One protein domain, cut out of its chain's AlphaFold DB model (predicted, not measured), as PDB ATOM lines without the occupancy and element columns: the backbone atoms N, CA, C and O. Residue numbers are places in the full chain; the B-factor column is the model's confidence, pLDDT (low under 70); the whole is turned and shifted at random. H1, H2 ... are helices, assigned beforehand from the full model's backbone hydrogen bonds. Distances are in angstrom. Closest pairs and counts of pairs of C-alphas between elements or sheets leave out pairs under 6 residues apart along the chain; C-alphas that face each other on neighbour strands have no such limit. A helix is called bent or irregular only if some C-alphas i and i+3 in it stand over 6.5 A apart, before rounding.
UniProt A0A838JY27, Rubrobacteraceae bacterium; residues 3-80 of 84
ATOM      1  N   CYS A   3      99.394 121.671 120.931       97.38
ATOM      2  CA  CYS A   3      99.947 121.387 119.609       97.38
ATOM      3  C   CYS A   3      98.929 120.673 118.720       97.38
ATOM      4  O   CYS A   3      97.999 120.024 119.209       97.38
ATOM      5  N   ASP A   4      99.113 120.810 117.413       95.44
ATOM      6  CA  ASP A   4      98.294 120.186 116.387       95.44
ATOM      7  C   ASP A   4      99.154 119.834 115.162       95.44
ATOM      8  O   ASP A   4     100.341 120.171 115.092       95.44
ATOM      9  N   GLY A   5      98.559 119.114 114.218       93.31
ATOM     10  CA  GLY A   5      99.220 118.703 112.991       93.31
ATOM     11  C   GLY A   5      99.044 117.219 112.693       93.31
ATOM     12  O   GLY A   5      99.279 116.357 113.540       93.31
ATOM     13  N   THR A   6      98.649 116.915 111.460       91.19
ATOM     14  CA  THR A   6      98.430 115.545 110.973       91.19
ATOM     15  C   THR A   6      99.281 115.200 109.745       91.19
ATOM     16  O   THR A   6      98.988 114.222 109.065       91.19
ATOM     17  N   THR A   7     100.298 116.005 109.428       91.62
ATOM     18  CA  THR A   7     101.192 115.817 108.268       91.62
ATOM     19  C   THR A   7     102.654 115.982 108.666       91.62
ATOM     20  O   THR A   7     102.946 116.637 109.670       91.62
ATOM     21  N   GLU A   8     103.558 115.448 107.842       92.94
ATOM     22  CA  GLU A   8     105.000 115.396 108.121       92.94
ATOM     23  C   GLU A   8     105.267 114.737 109.484       92.94
ATOM     24  O   GLU A   8     104.557 113.811 109.879       92.94
ATOM     25  N   ASP A   9     106.233 115.251 110.239       93.62
ATOM     26  CA  ASP A   9     106.598 114.742 111.564       93.62
ATOM     27  C   ASP A   9     105.626 115.184 112.674       93.62
ATOM     28  O   ASP A   9     105.721 114.746 113.822       93.62
ATOM     29  N   LYS A  10     104.654 116.055 112.366       93.31
ATOM     30  CA  LYS A  10     103.764 116.645 113.380       93.31
ATOM     31  C   LYS A  10     102.934 115.618 114.158       93.31
ATOM     32  O   LYS A  10     102.865 115.779 115.376       93.31
ATOM     33  N   PRO A  11     102.321 114.577 113.546       96.00
ATOM     34  CA  PRO A  11     101.572 113.581 114.308       96.00
ATOM     35  C   PRO A  11     102.431 112.901 115.381       96.00
ATOM     36  O   PRO A  11     101.958 112.694 116.499       96.00
ATOM     37  N   GLU A  12     103.682 112.568 115.052       97.00
ATOM     38  CA  GLU A  12     104.623 111.904 115.960       97.00
ATOM     39  C   GLU A  12     104.997 112.831 117.120       97.00
ATOM     40  O   GLU A  12     104.788 112.478 118.287       97.00
ATOM     41  N   ILE A  13     105.412 114.061 116.809       96.62
ATOM     42  CA  ILE A  13     105.857 115.035 117.810       96.62
ATOM     43  C   ILE A  13     104.701 115.426 118.736       96.62
ATOM     44  O   ILE A  13     104.856 115.459 119.961       96.62
ATOM     45  N   CYS A  14     103.509 115.660 118.183       97.38
ATOM     46  CA  CYS A  14     102.334 115.986 118.985       97.38
ATOM     47  C   CYS A  14     101.915 114.804 119.873       97.38
ATOM     48  O   CYS A  14     101.518 114.995 121.026       97.38
ATOM     49  N   ASN A  15     102.046 113.564 119.393       97.31
ATOM     50  CA  ASN A  15     101.815 112.387 120.226       97.31
ATOM     51  C   ASN A  15     102.846 112.263 121.351       97.31
ATOM     52  O   ASN A  15     102.448 111.945 122.469       97.31
ATOM     53  N   ARG A  16     104.126 112.580 121.120       97.62
ATOM     54  CA  ARG A  16     105.146 112.615 122.183       97.62
ATOM     55  C   ARG A  16     104.851 113.670 123.239       97.62
ATOM     56  O   ARG A  16     105.013 113.399 124.429       97.62
ATOM     57  N   VAL A  17     104.355 114.839 122.841       97.62
ATOM     58  CA  VAL A  17     103.885 115.876 123.773       97.62
ATOM     59  C   VAL A  17     102.755 115.354 124.663       97.62
ATOM     60  O   VAL A  17     102.816 115.496 125.884       97.62
ATOM     61  N   ALA A  18     101.735 114.734 124.066       97.69
ATOM     62  CA  ALA A  18     100.606 114.191 124.816       97.69
ATOM     63  C   ALA A  18     101.020 113.006 125.707       97.69
ATOM     64  O   ALA A  18     100.638 112.955 126.872       97.69
ATOM     65  N   PHE A  19     101.832 112.084 125.182       97.88
ATOM     66  CA  PHE A  19     102.331 110.908 125.896       97.88
ATOM     67  C   PHE A  19     103.211 111.286 127.089       97.88
ATOM     68  O   PHE A  19     103.041 110.753 128.181       97.88
ATOM     69  N   SER A  20     104.124 112.242 126.902       97.75
ATOM     70  CA  SER A  20     105.000 112.712 127.977       97.75
ATOM     71  C   SER A  20     104.255 113.486 129.061       97.75
ATOM     72  O   SER A  20     104.823 113.670 130.132       97.75
ATOM     73  N   GLY A  21     103.015 113.923 128.812       97.94
ATOM     74  CA  GLY A  21     102.176 114.644 129.769       97.94
ATOM     75  C   GLY A  21     102.484 116.139 129.892       97.94
ATOM     76  O   GLY A  21     101.933 116.803 130.766       97.94
ATOM     77  N   VAL A  22     103.340 116.696 129.031       98.25
ATOM     78  CA  VAL A  22     103.724 118.126 129.063       98.25
ATOM     79  C   VAL A  22     102.733 119.033 128.319       98.25
ATOM     80  O   VAL A  22     102.854 120.266 128.315       98.25
ATOM     81  N   GLY A  23     101.742 118.443 127.652       98.19
ATOM     82  CA  GLY A  23     100.768 119.189 126.876       98.19
ATOM     83  C   GLY A  23      99.653 118.352 126.268       98.19
ATOM     84  O   GLY A  23      99.463 117.186 126.604       98.19
ATOM     85  N   ILE A  24      98.911 118.991 125.366       98.56
ATOM     86  CA  ILE A  24      97.747 118.423 124.685       98.56
ATOM     87  C   ILE A  24      97.991 118.435 123.174       98.56
ATOM     88  O   ILE A  24      98.406 119.451 122.613       98.56
ATOM     89  N   ASN A  25      97.691 117.306 122.528       98.12
ATOM     90  CA  ASN A  25      97.598 117.173 121.077       98.12
ATOM     91  C   ASN A  25      96.130 117.313 120.645       98.12
ATOM     92  O   ASN A  25      95.299 116.501 121.058       98.12
ATOM     93  N   LEU A  26      95.818 118.304 119.807       97.81
ATOM     94  CA  LEU A  26      94.472 118.530 119.265       97.81
ATOM     95  C   LEU A  26      94.089 117.536 118.156       97.81
ATOM     96  O   LEU A  26      92.915 117.445 117.804       97.81
ATOM     97  N   LYS A  27      95.056 116.775 117.624       95.44
ATOM     98  CA  LYS A  27      94.870 115.700 116.631       95.44
ATOM     99  C   LYS A  27      94.129 116.149 115.365       95.44
ATOM    100  O   LYS A  27      93.351 115.394 114.787       95.44
ATOM    101  N   THR A  28      94.364 117.384 114.936       95.31
ATOM    102  CA  THR A  28      93.750 117.990 113.747       95.31
ATOM    103  C   THR A  28      94.747 118.908 113.045       95.31
ATOM    104  O   THR A  28      95.727 119.322 113.648       95.31
ATOM    105  N   ASN A  29      94.503 119.219 111.772       93.75
ATOM    106  CA  ASN A  29      95.204 120.270 111.018       93.75
ATOM    107  C   ASN A  29      94.417 121.591 110.970       93.75
ATOM    108  O   ASN A  29      94.878 122.577 110.400       93.75
ATOM    109  N   LYS A  30      93.179 121.586 111.466       95.44
ATOM    110  CA  LYS A  30      92.252 122.720 111.413       95.44
ATOM    111  C   LYS A  30      91.542 122.830 112.762       95.44
ATOM    112  O   LYS A  30      90.377 122.438 112.854       95.44
ATOM    113  N   PRO A  31      92.241 123.244 113.830       96.56
ATOM    114  CA  PRO A  31      91.595 123.426 115.120       96.56
ATOM    115  C   PRO A  31      90.583 124.573 115.048       96.56
ATOM    116  O   PRO A  31      90.820 125.586 114.387       96.56
ATOM    117  N   THR A  32      89.457 124.435 115.742       98.19
ATOM    118  CA  THR A  32      88.533 125.559 115.932       98.19
ATOM    119  C   THR A  32      89.018 126.457 117.077       98.19
ATOM    120  O   THR A  32      89.713 125.974 117.982       98.19
ATOM    121  N   PRO A  33      88.641 127.749 117.102       98.25
ATOM    122  CA  PRO A  33      88.964 128.641 118.217       98.25
ATOM    123  C   PRO A  33      88.555 128.077 119.587       98.25
ATOM    124  O   PRO A  33      89.303 128.189 120.557       98.25
ATOM    125  N   GLU A  34      87.410 127.399 119.667       98.44
ATOM    126  CA  GLU A  34      86.894 126.795 120.899       98.44
ATOM    127  C   GLU A  34      87.765 125.627 121.372       98.44
ATOM    128  O   GLU A  34      88.005 125.484 122.575       98.44
ATOM    129  N   GLN A  35      88.269 124.800 120.446       98.31
ATOM    130  CA  GLN A  35      89.177 123.697 120.773       98.31
ATOM    131  C   GLN A  35      90.495 124.223 121.344       98.31
ATOM    132  O   GLN A  35      90.964 123.715 122.366       98.31
ATOM    133  N   VAL A  36      91.057 125.266 120.723       98.31
ATOM    134  CA  VAL A  36      92.279 125.921 121.209       98.31
ATOM    135  C   VAL A  36      92.036 126.526 122.589       98.31
ATOM    136  O   VAL A  36      92.779 126.226 123.520       98.31
ATOM    137  N   HIS A  37      90.967 127.309 122.752       98.56
ATOM    138  CA  HIS A  37      90.629 127.953 124.022       98.56
ATOM    139  C   HIS A  37      90.467 126.933 125.158       98.56
ATOM    140  O   HIS A  37      91.048 127.093 126.231       98.56
ATOM    141  N   LYS A  38      89.738 125.837 124.913       98.62
ATOM    142  CA  LYS A  38      89.559 124.764 125.897       98.62
ATOM    143  C   LYS A  38      90.890 124.117 126.283       98.62
ATOM    144  O   LYS A  38      91.153 123.953 127.472       98.62
ATOM    145  N   ALA A  39      91.723 123.764 125.305       98.38
ATOM    146  CA  ALA A  39      93.000 123.104 125.564       98.38
ATOM    147  C   ALA A  39      93.995 124.020 126.290       98.38
ATOM    148  O   ALA A  39      94.680 123.575 127.210       98.38
ATOM    149  N   VAL A  40      94.051 125.303 125.923       98.38
ATOM    150  CA  VAL A  40      94.901 126.292 126.599       98.38
ATOM    151  C   VAL A  40      94.467 126.460 128.048       98.38
ATOM    152  O   VAL A  40      95.298 126.325 128.944       98.38
ATOM    153  N   ASN A  41      93.171 126.666 128.296       98.56
ATOM    154  CA  ASN A  41      92.658 126.793 129.659       98.56
ATOM    155  C   ASN A  41      92.949 125.553 130.496       98.56
ATOM    156  O   ASN A  41      93.317 125.684 131.656       98.56
ATOM    157  N   GLN A  42      92.833 124.361 129.910       98.50
ATOM    158  CA  GLN A  42      93.159 123.117 130.593       98.50
ATOM    159  C   GLN A  42      94.644 123.034 130.980       98.50
ATOM    160  O   GLN A  42      94.972 122.704 132.118       98.50
ATOM    161  N   VAL A  43      95.552 123.365 130.057       98.25
ATOM    162  CA  VAL A  43      97.000 123.355 130.326       98.25
ATOM    163  C   VAL A  43      97.388 124.374 131.399       98.25
ATOM    164  O   VAL A  43      98.301 124.110 132.178       98.25
ATOM    165  N   LEU A  44      96.714 125.525 131.444       98.06
ATOM    166  CA  LEU A  44      96.976 126.579 132.427       98.06
ATOM    167  C   LEU A  44      96.339 126.303 133.797       98.06
ATOM    168  O   LEU A  44      96.898 126.718 134.809       98.06
ATOM    169  N   SER A  45      95.187 125.630 133.844       98.25
ATOM    170  CA  SER A  45      94.454 125.379 135.092       98.25
ATOM    171  C   SER A  45      94.903 124.117 135.822       98.25
ATOM    172  O   SER A  45      94.784 124.052 137.043       98.25
ATOM    173  N   GLU A  46      95.428 123.118 135.109       98.50
ATOM    174  CA  GLU A  46      95.854 121.853 135.698       98.50
ATOM    175  C   GLU A  46      97.377 121.844 135.961       98.50
ATOM    176  O   GLU A  46      98.170 121.727 135.019       98.50
ATOM    177  N   PRO A  47      97.838 121.872 137.232       98.06
ATOM    178  CA  PRO A  47      99.265 121.995 137.557       98.06
ATOM    179  C   PRO A  47     100.143 120.857 137.028       98.06
ATOM    180  O   PRO A  47     101.351 121.037 136.856       98.06
ATOM    181  N   ARG A  48      99.548 119.688 136.748       98.31
ATOM    182  CA  ARG A  48     100.253 118.493 136.264       98.31
ATOM    183  C   ARG A  48     101.064 118.750 134.993       98.31
ATOM    184  O   ARG A  48     102.163 118.219 134.872       98.31
ATOM    185  N   TYR A  49     100.575 119.597 134.083       98.50
ATOM    186  CA  TYR A  49     101.286 119.903 132.839       98.50
ATOM    187  C   TYR A  49     102.571 120.683 133.113       98.50
ATOM    188  O   TYR A  49     103.624 120.354 132.569       98.50
ATOM    189  N   HIS A  50     102.505 121.684 133.997       97.62
ATOM    190  CA  HIS A  50     103.683 122.446 134.407       97.62
ATOM    191  C   HIS A  50     104.670 121.572 135.191       97.62
ATOM    192  O   HIS A  50     105.869 121.606 134.920       97.62
ATOM    193  N   GLN A  51     104.180 120.757 136.128       98.44
ATOM    194  CA  GLN A  51     105.021 119.839 136.901       98.44
ATOM    195  C   GLN A  51     105.765 118.860 135.992       98.44
ATOM    196  O   GLN A  51     106.982 118.725 136.106       98.44
ATOM    197  N   ARG A  52     105.063 118.230 135.044       98.44
ATOM    198  CA  ARG A  52     105.686 117.280 134.125       98.44
ATOM    199  C   ARG A  52     106.658 117.955 133.161       98.44
ATOM    200  O   ARG A  52     107.719 117.400 132.899       98.44
ATOM    201  N   ALA A  53     106.352 119.167 132.696       98.12
ATOM    202  CA  ALA A  53     107.279 119.955 131.884       98.12
ATOM    203  C   ALA A  53     108.569 120.301 132.649       98.12
ATOM    204  O   ALA A  53     109.653 120.223 132.077       98.12
ATOM    205  N   ARG A  54     108.474 120.631 133.944       98.38
ATOM    206  CA  ARG A  54     109.648 120.867 134.801       98.38
ATOM    207  C   ARG A  54     110.462 119.606 135.044       98.38
ATOM    208  O   ARG A  54     111.678 119.665 134.950       98.38
ATOM    209  N   GLN A  55     109.807 118.476 135.301       98.44
ATOM    210  CA  GLN A  55     110.496 117.190 135.428       98.44
ATOM    211  C   GLN A  55     111.260 116.846 134.149       98.44
ATOM    212  O   GLN A  55     112.457 116.592 134.216       98.44
ATOM    213  N   LEU A  56     110.605 116.943 132.987       97.69
ATOM    214  CA  LEU A  56     111.250 116.686 131.701       97.69
ATOM    215  C   LEU A  56     112.410 117.658 131.438       97.69
ATOM    216  O   LEU A  56     113.451 117.247 130.940       97.69
ATOM    217  N   GLN A  57     112.263 118.935 131.798       97.88
ATOM    218  CA  GLN A  57     113.360 119.901 131.723       97.88
ATOM    219  C   GLN A  57     114.557 119.455 132.573       97.88
ATOM    220  O   GLN A  57     115.688 119.516 132.101       97.88
ATOM    221  N   THR A  58     114.323 119.035 133.818       98.31
ATOM    222  CA  THR A  58     115.388 118.567 134.713       98.31
ATOM    223  C   THR A  58     116.050 117.298 134.188       98.31
ATOM    224  O   THR A  58     117.271 117.227 134.224       98.31
ATOM    225  N   GLU A  59     115.276 116.340 133.673       97.44
ATOM    226  CA  GLU A  59     115.792 115.126 133.025       97.44
ATOM    227  C   GLU A  59     116.709 115.491 131.843       97.44
ATOM    228  O   GLU A  59     117.851 115.053 131.785       97.44
ATOM    229  N   LEU A  60     116.256 116.364 130.937       96.81
ATOM    230  CA  LEU A  60     117.041 116.770 129.764       96.81
ATOM    231  C   LEU A  60     118.293 117.579 130.124       96.81
ATOM    232  O   LEU A  60     119.309 117.457 129.451       96.81
ATOM    233  N   ALA A  61     118.242 118.388 131.184       97.75
ATOM    234  CA  ALA A  61     119.381 119.189 131.634       97.75
ATOM    235  C   ALA A  61     120.529 118.351 132.227       97.75
ATOM    236  O   ALA A  61     121.607 118.891 132.461       97.75
ATOM    237  N   GLN A  62     120.310 117.058 132.489       98.12
ATOM    238  CA  GLN A  62     121.359 116.134 132.936       98.12
ATOM    239  C   GLN A  62     122.259 115.655 131.790       98.12
ATOM    240  O   GLN A  62     123.273 115.017 132.061       98.12
ATOM    241  N   HIS A  63     121.902 115.961 130.541       97.56
ATOM    242  CA  HIS A  63     122.595 115.498 129.348       97.56
ATOM    243  C   HIS A  63     123.320 116.633 128.627       97.56
ATOM    244  O   HIS A  63     122.778 117.729 128.455       97.56
ATOM    245  N   ASP A  64     124.512 116.330 128.117       97.88
ATOM    246  CA  ASP A  64     125.201 117.162 127.128       97.88
ATOM    247  C   ASP A  64     125.014 116.515 125.756       97.88
ATOM    248  O   ASP A  64     125.891 115.831 125.234       97.88
ATOM    249  N   ALA A  65     123.815 116.681 125.190       96.44
ATOM    250  CA  ALA A  65     123.431 115.997 123.959       96.44
ATOM    251  C   ALA A  65     124.413 116.226 122.786       96.44
ATOM    252  O   ALA A  65     124.696 115.257 122.082       96.44
ATOM    253  N   PRO A  66     124.968 117.437 122.553       97.25
ATOM    254  CA  PRO A  66     126.021 117.625 121.557       97.25
ATOM    255  C   PRO A  66     127.280 116.792 121.822       97.25
ATOM    256  O   PRO A  66     127.757 116.131 120.900       97.25
ATOM    257  N   ALA A  67     127.805 116.796 123.052       97.88
ATOM    258  CA  ALA A  67     129.002 116.024 123.389       97.88
ATOM    259  C   ALA A  67     128.740 114.512 123.321       97.88
ATOM    260  O   ALA A  67     129.523 113.763 122.736       97.88
ATOM    261  N   GLU A  68     127.604 114.062 123.855       96.88
ATOM    262  CA  GLU A  68     127.161 112.668 123.789       96.88
ATOM    263  C   GLU A  68     127.027 112.205 122.333       96.88
ATOM    264  O   GLU A  68     127.567 111.160 121.967       96.88
ATOM    265  N   ALA A  69     126.386 113.005 121.476       96.50
ATOM    266  CA  ALA A  69     126.236 112.697 120.059       96.50
ATOM    267  C   ALA A  69     127.577 112.685 119.313       96.50
ATOM    268  O   ALA A  69     127.775 111.808 118.475       96.50
ATOM    269  N   ALA A  70     128.492 113.612 119.617       97.25
ATOM    270  CA  ALA A  70     129.826 113.672 119.015       97.25
ATOM    271  C   ALA A  70     130.708 112.478 119.414       97.25
ATOM    272  O   ALA A  70     131.468 111.971 118.590       97.25
ATOM    273  N   SER A  71     130.538 111.956 120.631       97.00
ATOM    274  CA  SER A  71     131.307 110.802 121.106       97.00
ATOM    275  C   SER A  71     131.047 109.519 120.303       97.00
ATOM    276  O   SER A  71     131.901 108.634 120.232       97.00
ATOM    277  N   LEU A  72     129.867 109.386 119.685       96.69
ATOM    278  CA  LEU A  72     129.491 108.199 118.917       96.69
ATOM    279  C   LEU A  72     130.345 108.025 117.644       96.69
ATOM    280  O   LEU A  72     130.989 106.982 117.516       96.69
ATOM    281  N   PRO A  73     130.420 108.993 116.707       96.94
ATOM    282  CA  PRO A  73     131.283 108.864 115.535       96.94
ATOM    283  C   PRO A  73     132.773 108.764 115.892       96.94
ATOM    284  O   PRO A  73     133.490 108.034 115.211       96.94
ATOM    285  N   GLU A  74     133.237 109.416 116.963       97.31
ATOM    286  CA  GLU A  74     134.623 109.292 117.444       97.31
ATOM    287  C   GLU A  74     134.945 107.846 117.843       97.31
ATOM    288  O   GLU A  74     135.875 107.233 117.318       97.31
ATOM    289  N   ARG A  75     134.100 107.235 118.681       97.06
ATOM    290  CA  ARG A  75     134.260 105.828 119.084       97.06
ATOM    291  C   ARG A  75     134.158 104.863 117.906       97.06
ATOM    292  O   ARG A  75     134.854 103.844 117.883       97.06
ATOM    293  N   LEU A  76     133.282 105.143 116.942       97.75
ATOM    294  CA  LEU A  76     133.175 104.350 115.717       97.75
ATOM    295  C   LEU A  76     134.481 104.402 114.914       97.75
ATOM    296  O   LEU A  76     134.942 103.361 114.446       97.75
ATOM    297  N   ALA A  77     135.074 105.590 114.772       97.44
ATOM    298  CA  ALA A  77     136.332 105.781 114.057       97.44
ATOM    299  C   ALA A  77     137.492 105.034 114.734       97.44
ATOM    300  O   ALA A  77     138.245 104.340 114.049       97.44
ATOM    301  N   ASP A  78     137.581 105.105 116.065       97.56
ATOM    302  CA  ASP A  78     138.646 104.459 116.840       97.56
ATOM    303  C   ASP A  78     138.540 102.931 116.836       97.56
ATOM    304  O   ASP A  78     139.531 102.217 116.680       97.56
ATOM    305  N   THR A  79     137.330 102.403 117.034       96.88
ATOM    306  CA  THR A  79     137.124 100.957 117.216       96.88
ATOM    307  C   THR A  79     136.895 100.205 115.912       96.88
ATOM    308  O   THR A  79     137.029  98.979 115.889       96.88
ATOM    309  N   GLN A  80     136.502 100.914 114.849       95.25
ATOM    310  CA  GLN A  80     136.037 100.352 113.577       95.25
ATOM    311  C   GLN A  80     134.914  99.311 113.738       95.25
ATOM    312  O   GLN A  80     134.776  98.386 112.934       95.25
TER     313      GLN A  80
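AT A GLANCE: This is residues 3 to 80 of the 84 residues of a protein of Rubrobacteraceae bacterium (UniProt A0A838JY27). Three helices make an open, U-like body: H2 and H3 meet near their ends as an L, and H1 stands in the opening of that L with its last residues near H3. The link from H1 to H2 passes through the space between those two helices, and from the far end of H3 an arm, residues 57 to 80 with H4 in it, sticks out free and makes the length. The printed part has 78 residues with four named helices, in the order H1, H2, H3, H4, and no named strand; the class is all helix. The whole is only just extended, close to loose, with a radius of gyration of the C-alphas of 17.6 A, and its outline is flat, spanning 56 by 29 by 15 A.

IN THESE COORDINATES: Begin at Cys 3 and go on to C-alpha 10 at (103.764, 116.645, 113.380), where H1 starts; it covers residues 10 to 20 and is 15.2 A long from first to last C-alpha. Next comes H2, residues 33 to 45, 18.0 A long. Find C-alpha 47 at (99.265, 121.995, 137.557), where H3 starts; it runs over residues 47 to 60, 20.1 A. H4, residues 65 to 79, is the longest helix with 15 residues and 21.4 A, and ends at C-alpha 79 at (137.124, 100.957, 117.216). H4 is neither bent nor irregular, but only just: C-alphas 70 and 73 are 6.1 A apart.

HOW THE PARTS SIT: Look first at H1, which touches no helix but is near H3. These two are close but not clearly touching, with one pair of C-alphas within 8 A, those of Ser 20 and Arg 52 at 7.7 A. Their lines are about perpendicular, at 78 degrees. H1 and H2 are apart. H2 and H3 are close but not clearly touching, and their closest C-alphas, those of Val 43 and Tyr 49, are 6.0 A apart. Their lines are about perpendicular, at 75 degrees. H4 is apart from H1, H2 and H3. Along the backbone of H1, H2 and H3, every O i to N i+4 pair is within hydrogen-bond range; in H4, 8 of 11 are.

THE WHOLE: The two C-alphas farthest apart are those of Glu 34 and Thr 79, at 56.6 A. Without residues 57 to 80, which stand free, the body has 54 residues and spans 29 by 24 by 10 A. The link from H1 to H2, residues 21 to 32, is long; the links from H2 to H3 and from H3 to H4 are tight. The printed part has no cut. Its mean pLDDT is 97.2, and no printed residue is under 70.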